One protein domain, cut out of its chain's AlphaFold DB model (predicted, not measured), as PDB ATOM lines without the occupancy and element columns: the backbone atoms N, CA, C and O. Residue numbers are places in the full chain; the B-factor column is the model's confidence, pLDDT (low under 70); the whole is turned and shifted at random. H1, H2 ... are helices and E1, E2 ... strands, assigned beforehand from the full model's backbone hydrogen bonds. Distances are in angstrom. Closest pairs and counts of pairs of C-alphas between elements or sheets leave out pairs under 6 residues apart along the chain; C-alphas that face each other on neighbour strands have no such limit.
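What this domain is: This is residues 10 to 71 and 80 to 99 of the 122 residues of a protein of Streptomyces sp. AgN23 (UniProt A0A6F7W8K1). A twisted four-stranded sheet with H1 over one face makes two layers; H2, off the sheet, meets one end of H1. The 82 printed residues, mixed helix and strand, run E1 H1 E2 E3 E4 H2, with mixed sheet order E1 E4 E3 E2. It is only just loose, close to compact: radius of gyration of the C-alphas 14.3 A, spans 46 by 28 by 18 A.

Where its parts are: E1, residues 10 to 14, starts at C-alpha 10 (21.609, 7.458, -26.378). E4 is residues 58 to 64, 20.0 A; E3, 47 to 52; E2, 32 to 37. H1 is residues 18 to 29, 15.3 A; H2, 90 to 97, ends at C-alpha 97 (48.794, 12.406, -29.309).

How they stand to each other: E2, E3, E4 form a meander, successive antiparallel neighbours; within hydrogen-bond range are N 50 and O 35, 2.8 A, and N 62 and O 49, 2.8 A. E1 is parallel to E4: N 13 and O 61, 2.9 A. E1, H1, E2 form a split strand-helix-strand unit, E4 and E3 between its strands, with a right-handed crossover. H1's height over the sheet is 8.9 A; its closest C-alphas with E3 are Leu 18 and Leu 49, 6.6 A. H1 touches H2 with residues 27 to 29 alone; the closest C-alphas are Gly 28 and Arg 96, 5.3 A. In H1 and H2 every O i to N i+4 pair is within hydrogen-bond range.

The domain as a whole: Residues 72 to 79 are not printed; C-alphas 71 and 80 are 18.5 A apart. Of the links printed whole, none is long. Residues 81 to 90, of which 90 belongs to H2, stand free. Residues 96 to 99 have pLDDT under 70.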
ATOM      1  N   ARG A  10      20.769   7.896 -27.496       95.75
ATOM      2  CA  ARG A  10      21.609   7.458 -26.378       95.75
ATOM      3  C   ARG A  10      22.305   6.151 -26.713       95.75
ATOM      4  O   ARG A  10      21.645   5.140 -26.931       95.75
ATOM      5  N   ILE A  11      23.633   6.158 -26.680       96.62
ATOM      6  CA  ILE A  11      24.456   4.983 -26.981       96.62
ATOM      7  C   ILE A  11      25.023   4.457 -25.664       96.62
ATOM      8  O   ILE A  11      25.993   4.997 -25.127       96.62
ATOM      9  N   ALA A  12      24.383   3.429 -25.113       95.44
ATOM     10  CA  ALA A  12      24.782   2.841 -23.842       95.44
ATOM     11  C   ALA A  12      25.875   1.782 -24.030       95.44
ATOM     12  O   ALA A  12      25.780   0.933 -24.914       95.44
ATOM     13  N   ARG A  13      26.905   1.810 -23.178       94.75
ATOM     14  CA  ARG A  13      27.968   0.799 -23.148       94.75
ATOM     15  C   ARG A  13      28.532   0.620 -21.732       94.75
ATOM     16  O   ARG A  13      28.624   1.600 -20.990       94.75
ATOM     17  N   PRO A  14      28.945  -0.600 -21.350       95.44
ATOM     18  CA  PRO A  14      29.624  -0.809 -20.080       95.44
ATOM     19  C   PRO A  14      31.014  -0.158 -20.091       95.44
ATOM     20  O   PRO A  14      31.662  -0.038 -21.138       95.44
ATOM     21  N   SER A  15      31.484   0.241 -18.914       95.12
ATOM     22  CA  SER A  15      32.845   0.707 -18.670       95.12
ATOM     23  C   SER A  15      33.386   0.078 -17.392       95.12
ATOM     24  O   SER A  15      32.659  -0.081 -16.419       95.12
ATOM     25  N   ARG A  16      34.683  -0.239 -17.387       94.06
ATOM     26  CA  ARG A  16      35.398  -0.701 -16.187       94.06
ATOM     27  C   ARG A  16      35.815   0.443 -15.261       94.06
ATOM     28  O   ARG A  16      36.083   0.214 -14.095       94.06
ATOM     29  N   ASP A  17      35.960   1.648 -15.808       93.81
ATOM     30  CA  ASP A  17      36.463   2.821 -15.090       93.81
ATOM     31  C   ASP A  17      35.880   4.077 -15.749       93.81
ATOM     32  O   ASP A  17      36.229   4.438 -16.882       93.81
ATOM     33  N   LEU A  18      34.942   4.730 -15.059       96.00
ATOM     34  CA  LEU A  18      34.299   5.945 -15.557       96.00
ATOM     35  C   LEU A  18      35.252   7.142 -15.565       96.00
ATOM     36  O   LEU A  18      35.176   7.958 -16.479       96.00
ATOM     37  N   ALA A  19      36.207   7.217 -14.640       95.44
ATOM     38  CA  ALA A  19      37.186   8.295 -14.610       95.44
ATOM     39  C   ALA A  19      38.175   8.179 -15.783       95.44
ATOM     40  O   ALA A  19      38.518   9.179 -16.424       95.44
ATOM     41  N   ALA A  20      38.627   6.966 -16.117       94.25
ATOM     42  CA  ALA A  20      39.418   6.726 -17.325       94.25
ATOM     43  C   ALA A  20      38.634   7.068 -18.590       94.25
ATOM     44  O   ALA A  20      39.194   7.682 -19.504       94.25
ATOM     45  N   ALA A  21      37.351   6.714 -18.633       95.06
ATOM     46  CA  ALA A  21      36.497   7.027 -19.762       95.06
ATOM     47  C   ALA A  21      36.250   8.540 -19.905       95.06
ATOM     48  O   ALA A  21      36.373   9.062 -21.011       95.06
ATOM     49  N   GLU A  22      36.018   9.273 -18.816       96.19
ATOM     50  CA  GLU A  22      35.892  10.736 -18.831       96.19
ATOM     51  C   GLU A  22      37.165  11.397 -19.363       96.19
ATOM     52  O   GLU A  22      37.133  12.179 -20.315       96.19
ATOM     53  N   ARG A  23      38.333  11.002 -18.838       93.50
ATOM     54  CA  ARG A  23      39.623  11.466 -19.373       93.50
ATOM     55  C   ARG A  23      39.766  11.125 -20.855       93.50
ATOM     56  O   ARG A  23      40.387  11.893 -21.600       93.50
ATOM     57  N   PHE A  24      39.239   9.977 -21.288       90.81
ATOM     58  CA  PHE A  24      39.318   9.541 -22.673       90.81
ATOM     59  C   PHE A  24      38.481  10.420 -23.605       90.81
ATOM     60  O   PHE A  24      39.039  10.954 -24.572       90.81
ATOM     61  N   TRP A  25      37.190  10.550 -23.305       93.12
ATOM     62  CA  TRP A  25      36.184  11.205 -24.137       93.12
ATOM     63  C   TRP A  25      36.240  12.725 -24.014       93.12
ATOM     64  O   TRP A  25      36.319  13.411 -25.030       93.12
ATOM     65  N   CYS A  26      36.316  13.260 -22.798       93.75
ATOM     66  CA  CYS A  26      36.365  14.703 -22.586       93.75
ATOM     67  C   CYS A  26      37.754  15.259 -22.882       93.75
ATOM     68  O   CYS A  26      37.930  16.128 -23.732       93.75
ATOM     69  N   GLY A  27      38.786  14.692 -22.257       89.19
ATOM     70  CA  GLY A  27      40.154  15.177 -22.455       89.19
ATOM     71  C   GLY A  27      40.739  14.857 -23.835       89.19
ATOM     72  O   GLY A  27      41.616  15.574 -24.304       89.19
ATOM     73  N   GLY A  28      40.296  13.768 -24.475       85.94
ATOM     74  CA  GLY A  28      40.804  13.350 -25.786       85.94
ATOM     75  C   GLY A  28      39.980  13.859 -26.963       85.94
ATOM     76  O   GLY A  28      40.556  14.422 -27.886       85.94
ATOM     77  N   LEU A  29      38.658  13.648 -26.938       87.44
ATOM     78  CA  LEU A  29      37.752  14.029 -28.031       87.44
ATOM     79  C   LEU A  29      37.089  15.405 -27.807       87.44
ATOM     80  O   LEU A  29      36.443  15.931 -28.701       87.44
ATOM     81  N   GLY A  30      37.253  16.015 -26.629       89.94
ATOM     82  CA  GLY A  30      36.640  17.312 -26.331       89.94
ATOM     83  C   GLY A  30      35.142  17.245 -26.027       89.94
ATOM     84  O   GLY A  30      34.489  18.281 -26.077       89.94
ATOM     85  N   LEU A  31      34.593  16.063 -25.723       94.25
ATOM     86  CA  LEU A  31      33.213  15.955 -25.238       94.25
ATOM     87  C   LEU A  31      33.070  16.607 -23.854       94.25
ATOM     88  O   LEU A  31      34.042  16.746 -23.111       94.25
ATOM     89  N   SER A  32      31.848  16.955 -23.472       96.94
ATOM     90  CA  SER A  32      31.518  17.439 -22.129       96.94
ATOM     91  C   SER A  32      30.792  16.359 -21.337       96.94
ATOM     92  O   SER A  32      30.101  15.520 -21.914       96.94
ATOM     93  N   VAL A  33      30.937  16.381 -20.011       97.75
ATOM     94  CA  VAL A  33      30.038  15.629 -19.130       97.75
ATOM     95  C   VAL A  33      28.691  16.333 -19.162       97.75
ATOM     96  O   VAL A  33      28.597  17.496 -18.782       97.75
ATOM     97  N   VAL A  34      27.666  15.636 -19.643       97.31
ATOM     98  CA  VAL A  34      26.303  16.182 -19.735       97.31
ATOM     99  C   VAL A  34      25.413  15.682 -18.603       97.31
ATOM    100  O   VAL A  34      24.400  16.302 -18.301       97.31
ATOM    101  N   TYR A  35      25.796  14.576 -17.954       96.50
ATOM    102  CA  TYR A  35      25.093  14.028 -16.798       96.50
ATOM    103  C   TYR A  35      25.963  13.014 -16.039       96.50
ATOM    104  O   TYR A  35      26.795  12.331 -16.643       96.50
ATOM    105  N   ARG A  36      25.755  12.888 -14.723       97.00
ATOM    106  CA  ARG A  36      26.428  11.898 -13.871       97.00
ATOM    107  C   ARG A  36      25.515  11.435 -12.739       97.00
ATOM    108  O   ARG A  36      24.807  12.252 -12.155       97.00
ATOM    109  N   ILE A  37      25.597  10.149 -12.418       94.44
ATOM    110  CA  ILE A  37      25.096   9.563 -11.172       94.44
ATOM    111  C   ILE A  37      26.229   8.738 -10.572       94.44
ATOM    112  O   ILE A  37      26.879   7.974 -11.285       94.44
ATOM    113  N   GLU A  38      26.440   8.892  -9.274       90.31
ATOM    114  CA  GLU A  38      27.194   7.941  -8.464       90.31
ATOM    115  C   GLU A  38      26.154   7.022  -7.821       90.31
ATOM    116  O   GLU A  38      25.252   7.489  -7.118       90.31
ATOM    117  N   GLY A  39      26.197   5.743  -8.187       79.50
ATOM    118  CA  GLY A  39      25.420   4.717  -7.509       79.50
ATOM    119  C   GLY A  39      26.049   4.423  -6.149       79.50
ATOM    120  O   GLY A  39      27.128   4.915  -5.827       79.50
ATOM    121  N   GLY A  40      25.376   3.626  -5.330       76.88
ATOM    122  CA  GLY A  40      26.034   2.998  -4.191       76.88
ATOM    123  C   GLY A  40      26.548   1.600  -4.545       76.88
ATOM    124  O   GLY A  40      26.575   1.180  -5.707       76.88
ATOM    125  N   ASP A  41      26.927   0.863  -3.505       73.81
ATOM    126  CA  ASP A  41      27.469  -0.495  -3.609       73.81
ATOM    127  C   ASP A  41      26.377  -1.588  -3.598       73.81
ATOM    128  O   ASP A  41      26.674  -2.785  -3.529       73.81
ATOM    129  N   GLY A  42      25.099  -1.197  -3.631       72.12
ATOM    130  CA  GLY A  42      23.951  -2.091  -3.542       72.12
ATOM    131  C   GLY A  42      23.708  -2.939  -4.796       72.12
ATOM    132  O   GLY A  42      24.119  -2.627  -5.915       72.12
ATOM    133  N   ALA A  43      22.982  -4.046  -4.629       70.56
ATOM    134  CA  ALA A  43      22.585  -4.889  -5.754       70.56
ATOM    135  C   ALA A  43      21.627  -4.132  -6.694       70.56
ATOM    136  O   ALA A  43      20.533  -3.744  -6.292       70.56
ATOM    137  N   GLY A  44      22.034  -3.957  -7.955       71.38
ATOM    138  CA  GLY A  44      21.284  -3.196  -8.963       71.38
ATOM    139  C   GLY A  44      21.638  -1.708  -9.022       71.38
ATOM    140  O   GLY A  44      21.084  -0.988  -9.853       71.38
ATOM    141  N   GLU A  45      22.567  -1.249  -8.182       83.31
ATOM    142  CA  GLU A  45      23.107   0.105  -8.243       83.31
ATOM    143  C   GLU A  45      24.265   0.176  -9.243       83.31
ATOM    144  O   GLU A  45      25.051  -0.764  -9.418       83.31
ATOM    145  N   HIS A  46      24.333   1.300  -9.953       88.25
ATOM    146  CA  HIS A  46      25.317   1.532 -10.994       88.25
ATOM    147  C   HIS A  46      25.732   2.994 -11.016       88.25
ATOM    148  O   HIS A  46      24.882   3.888 -11.011       88.25
ATOM    149  N   ASP A  47      27.032   3.218 -11.157       94.50
ATOM    150  CA  ASP A  47      27.549   4.514 -11.549       94.50
ATOM    151  C   ASP A  47      27.275   4.739 -13.029       94.50
ATOM    152  O   ASP A  47      27.376   3.829 -13.869       94.50
ATOM    153  N   LEU A  48      26.973   5.985 -13.367       95.62
ATOM    154  CA  LEU A  48      26.639   6.380 -14.716       95.62
ATOM    155  C   LEU A  48      27.323   7.696 -15.064       95.62
ATOM    156  O   LEU A  48      27.209   8.694 -14.357       95.62
ATOM    157  N   LEU A  49      27.973   7.715 -16.223       98.06
ATOM    158  CA  LEU A  49      28.555   8.909 -16.820       98.06
ATOM    159  C   LEU A  49      27.993   9.097 -18.228       98.06
ATOM    160  O   LEU A  49      28.162   8.227 -19.082       98.06
ATOM    161  N   MET A  50      27.366  10.243 -18.494       98.00
ATOM    162  CA  MET A  50      26.980  10.632 -19.850       98.00
ATOM    163  C   MET A  50      27.918  11.703 -20.392       98.00
ATOM    164  O   MET A  50      28.132  12.733 -19.748       98.00
ATOM    165  N   VAL A  51      28.442  11.477 -21.597       98.25
ATOM    166  CA  VAL A  51      29.312  12.429 -22.301       98.25
ATOM    167  C   VAL A  51      28.826  12.686 -23.723       98.25
ATOM    168  O   VAL A  51      28.451  11.755 -24.436       98.25
ATOM    169  N   GLY A  52      28.859  13.945 -24.148       97.12
ATOM    170  CA  GLY A  52      28.417  14.390 -25.472       97.12
ATOM    171  C   GLY A  52      28.852  15.826 -25.754       97.12
ATOM    172  O   GLY A  52      29.431  16.482 -24.885       97.12
ATOM    173  N   TRP A  53      28.607  16.316 -26.968       94.38
ATOM    174  CA  TRP A  53      28.664  17.760 -27.210       94.38
ATOM    175  C   TRP A  53      27.369  18.406 -26.699       94.38
ATOM    176  O   TRP A  53      26.311  17.803 -26.873       94.38
ATOM    177  N   PRO A  54      27.423  19.586 -26.052       90.81
ATOM    178  CA  PRO A  54      26.239  20.201 -25.439       90.81
ATOM    179  C   PRO A  54      25.075  20.457 -26.405       90.81
ATOM    180  O   PRO A  54      23.923  20.480 -25.989       90.81
ATOM    181  N   ASP A  55      25.387  20.656 -27.681       90.62
ATOM    182  CA  ASP A  55      24.471  20.944 -28.781       90.62
ATOM    183  C   ASP A  55      24.160  19.717 -29.655       90.62
ATOM    184  O   ASP A  55      23.345  19.800 -30.573       90.62
ATOM    185  N   ALA A  56      24.783  18.565 -29.386       92.44
ATOM    186  CA  ALA A  56      24.547  17.360 -30.161       92.44
ATOM    187  C   ALA A  56      23.253  16.660 -29.742       92.44
ATOM    188  O   ALA A  56      22.991  16.433 -28.562       92.44
ATOM    189  N   SER A  57      22.516  16.158 -30.735       93.62
ATOM    190  CA  SER A  57      21.357  15.292 -30.505       93.62
ATOM    191  C   SER A  57      21.738  13.846 -30.128       93.62
ATOM    192  O   SER A  57      20.967  12.914 -30.365       93.62
ATOM    193  N   TRP A  58      22.930  13.621 -29.570       95.44
ATOM    194  CA  TRP A  58      23.389  12.305 -29.135       95.44
ATOM    195  C   TRP A  58      24.402  12.386 -27.989       95.44
ATOM    196  O   TRP A  58      25.155  13.350 -27.857       95.44
ATOM    197  N   HIS A  59      24.467  11.326 -27.186       97.62
ATOM    198  CA  HIS A  59      25.499  11.154 -26.161       97.62
ATOM    199  C   HIS A  59      25.837   9.678 -25.935       97.62
ATOM    200  O   HIS A  59      25.059   8.766 -26.243       97.62
ATOM    201  N   LEU A  60      27.009   9.442 -25.348       97.94
ATOM    202  CA  LEU A  60      27.401   8.144 -24.813       97.94
ATOM    203  C   LEU A  60      26.935   8.036 -23.364       97.94
ATOM    204  O   LEU A  60      27.202   8.940 -22.579       97.94
ATOM    205  N   GLN A  61      26.305   6.920 -23.001       97.75
ATOM    206  CA  GLN A  61      26.035   6.551 -21.611       97.75
ATOM    207  C   GLN A  61      26.987   5.422 -21.209       97.75
ATOM    208  O   GLN A  61      26.915   4.313 -21.737       97.75
ATOM    209  N   LEU A  62      27.875   5.708 -20.268       97.12
ATOM    210  CA  LEU A  62      28.857   4.776 -19.732       97.12
ATOM    211  C   LEU A  62      28.388   4.312 -18.360       97.12
ATOM    212  O   LEU A  62      28.087   5.146 -17.512       97.12
ATOM    213  N   VAL A  63      28.325   3.001 -18.158       95.31
ATOM    214  CA  VAL A  63      27.794   2.408 -16.923       95.31
ATOM    215  C   VAL A  63      28.844   1.514 -16.282       95.31
ATOM    216  O   VAL A  63      29.455   0.697 -16.973       95.31
ATOM    217  N   HIS A  64      29.034   1.657 -14.975       94.12
ATOM    218  CA  HIS A  64      29.887   0.799 -14.161       94.12
ATOM    219  C   HIS A  64      29.067   0.247 -12.987       94.12
ATOM    220  O   HIS A  64      28.442   1.004 -12.255       94.12
ATOM    221  N   GLY A  65      29.015  -1.077 -12.834       89.50
ATOM    222  CA  GLY A  65      28.354  -1.728 -11.700       89.50
ATOM    223  C   GLY A  65      29.382  -2.332 -10.760       89.50
ATOM    224  O   GLY A  65      30.065  -3.269 -11.166       89.50
ATOM    225  N   ALA A  66      29.466  -1.839  -9.523       82.44
ATOM    226  CA  ALA A  66      30.429  -2.333  -8.539       82.44
ATOM    227  C   ALA A  66      30.134  -3.785  -8.119       82.44
ATOM    228  O   ALA A  66      31.028  -4.628  -8.120       82.44
ATOM    229  N   ALA A  67      28.864  -4.101  -7.836       84.38
ATOM    230  CA  ALA A  67      28.450  -5.435  -7.391       84.38
ATOM    231  C   ALA A  67      28.468  -6.493  -8.514       84.38
ATOM    232  O   ALA A  67      28.721  -7.668  -8.261       84.38
ATOM    233  N   HIS A  68      28.192  -6.083  -9.756       83.94
ATOM    234  CA  HIS A  68      28.117  -6.972 -10.921       83.94
ATOM    235  C   HIS A  68      28.782  -6.309 -12.138       83.94
ATOM    236  O   HIS A  68      28.085  -5.796 -13.023       83.94
ATOM    237  N   PRO A  69      30.126  -6.278 -12.196       85.88
ATOM    238  CA  PRO A  69      30.834  -5.609 -13.275       85.88
ATOM    239  C   PRO A  69      30.602  -6.324 -14.608       85.88
ATOM    240  O   PRO A  69      30.865  -7.518 -14.760       85.88
ATOM    241  N   VAL A  70      30.126  -5.572 -15.603       91.62
ATOM    242  CA  VAL A  70      29.988  -6.058 -16.978       91.62
ATOM    243  C   VAL A  70      31.278  -5.777 -17.730       91.62
ATOM    244  O   VAL A  70      31.673  -4.630 -17.923       91.62
ATOM    245  N   GLU A  71      31.911  -6.847 -18.190       92.06
ATOM    246  CA  GLU A  71      33.155  -6.795 -18.941       92.06
ATOM    247  C   GLU A  71      32.930  -6.288 -20.382       92.06
ATOM    248  O   GLU A  71      32.255  -6.979 -21.153       92.06
ATOM    249  N   LEU A  80      32.568   3.612 -33.195       91.19
ATOM    250  CA  LEU A  80      31.849   4.887 -33.171       91.19
ATOM    251  C   LEU A  80      32.495   5.809 -34.202       91.19
ATOM    252  O   LEU A  80      33.623   6.268 -34.003       91.19
ATOM    253  N   VAL A  81      31.779   6.076 -35.291       91.06
ATOM    254  CA  VAL A  81      32.244   6.954 -36.367       91.06
ATOM    255  C   VAL A  81      31.479   8.267 -36.302       91.06
ATOM    256  O   VAL A  81      30.253   8.275 -36.324       91.06
ATOM    257  N   ILE A  82      32.217   9.373 -36.237       88.94
ATOM    258  CA  ILE A  82      31.668  10.728 -36.292       88.94
ATOM    259  C   ILE A  82      32.227  11.378 -37.552       88.94
ATOM    260  O   ILE A  82      33.441  11.550 -37.675       88.94
ATOM    261  N   TYR A  83      31.343  11.694 -38.492       89.31
ATOM    262  CA  TYR A  83      31.698  12.470 -39.671       89.31
ATOM    263  C   TYR A  83      31.667  13.952 -39.318       89.31
ATOM    264  O   TYR A  83      30.741  14.414 -38.658       89.31
ATOM    265  N   LEU A  84      32.697  14.672 -39.750       87.31
ATOM    266  CA  LEU A  84      32.748  16.124 -39.691       87.31
ATOM    267  C   LEU A  84      32.589  16.643 -41.118       87.31
ATOM    268  O   LEU A  84      33.203  16.099 -42.042       87.31
ATOM    269  N   ASP A  85      31.807  17.702 -41.284       89.25
ATOM    270  CA  ASP A  85      31.653  18.394 -42.570       89.25
ATOM    271  C   ASP A  85      32.837  19.328 -42.880       89.25
ATOM    272  O   ASP A  85      32.853  20.037 -43.884       89.25
ATOM    273  N   GLU A  86      33.873  19.279 -42.045       89.12
ATOM    274  CA  GLU A  86      35.111  20.038 -42.153       89.12
ATOM    275  C   GLU A  86      36.333  19.160 -41.816       89.12
ATOM    276  O   GLU A  86      36.193  18.061 -41.261       89.12
ATOM    277  N   PRO A  87      37.560  19.604 -42.152       89.12
ATOM    278  CA  PRO A  87      38.772  18.939 -41.693       89.12
ATOM    279  C   PRO A  87      38.807  18.813 -40.167       89.12
ATOM    280  O   PRO A  87      38.415  19.722 -39.442       89.12
ATOM    281  N   VAL A  88      39.333  17.691 -39.670       84.19
ATOM    282  CA  VAL A  88      39.472  17.464 -38.225       84.19
ATOM    283  C   VAL A  88      40.315  18.591 -37.608       84.19
ATOM    284  O   VAL A  88      41.466  18.749 -38.019       84.19
ATOM    285  N   PRO A  89      39.806  19.330 -36.602       83.31
ATOM    286  CA  PRO A  89      40.550  20.432 -36.004       83.31
ATOM    287  C   PRO A  89      41.896  19.974 -35.431       83.31
ATOM    288  O   PRO A  89      41.958  18.996 -34.679       83.31
ATOM    289  N   GLU A  90      42.978  20.703 -35.712       82.75
ATOM    290  CA  GLU A  90      44.328  20.342 -35.246       82.75
ATOM    291  C   GLU A  90      44.413  20.209 -33.720       82.75
ATOM    292  O   GLU A  90      45.085  19.320 -33.199       82.75
ATOM    293  N   ALA A  91      43.666  21.036 -32.984       80.81
ATOM    294  CA  ALA A  91      43.584  20.951 -31.529       80.81
ATOM    295  C   ALA A  91      43.047  19.590 -31.047       80.81
ATOM    296  O   ALA A  91      43.513  19.060 -30.034       80.81
ATOM    297  N   LEU A  92      42.092  18.998 -31.773       79.12
ATOM    298  CA  LEU A  92      41.547  17.674 -31.471       79.12
ATOM    299  C   LEU A  92      42.589  16.581 -31.731       79.12
ATOM    300  O   LEU A  92      42.761  15.655 -30.934       79.12
ATOM    301  N   VAL A  93      43.327  16.730 -32.829       78.31
ATOM    302  CA  VAL A  93      44.429  15.847 -33.214       78.31
ATOM    303  C   VAL A  93      45.542  15.887 -32.155       78.31
ATOM    304  O   VAL A  93      45.951  14.843 -31.648       78.31
ATOM    305  N   ALA A  94      45.966  17.078 -31.729       77.00
ATOM    306  CA  ALA A  94      47.017  17.273 -30.730       77.00
ATOM    307  C   ALA A  94      46.672  16.645 -29.363       77.00
ATOM    308  O   ALA A  94      47.500  15.953 -28.763       77.00
ATOM    309  N   ARG A  95      45.421  16.799 -28.893       74.12
ATOM    310  CA  ARG A  95      44.929  16.181 -27.640       74.12
ATOM    311  C   ARG A  95      45.021  14.655 -27.656       74.12
ATOM    312  O   ARG A  95      45.236  14.028 -26.615       74.12
ATOM    313  N   ARG A  96      44.885  14.046 -28.837       64.62
ATOM    314  CA  ARG A  96      44.942  12.592 -29.029       64.62
ATOM    315  C   ARG A  96      46.366  12.039 -28.924       64.62
ATOM    316  O   ARG A  96      46.516  10.916 -28.447       64.62
ATOM    317  N   PHE A  97      47.382  12.817 -29.305       55.47
ATOM    318  CA  PHE A  97      48.794  12.406 -29.309       55.47
ATOM    319  C   PHE A  97      49.514  12.574 -27.965       55.47
ATOM    320  O   PHE A  97      50.486  11.869 -27.704       55.47
ATOM    321  N   ALA A  98      49.008  13.420 -27.063       54.62
ATOM    322  CA  ALA A  98      49.574  13.584 -25.718       54.62
ATOM    323  C   ALA A  98      49.416  12.339 -24.817       54.62
ATOM    324  O   ALA A  98      50.050  12.221 -23.770       54.62
ATOM    325  N   ARG A  99      48.555  11.390 -25.198       56.31
ATOM    326  CA  ARG A  99      48.304  10.148 -24.459       56.31
ATOM    327  C   ARG A  99      48.626   8.997 -25.398       56.31
ATOM    328  O   ARG A  99      48.117   9.005 -26.508       56.31
TER     329      ARG A  99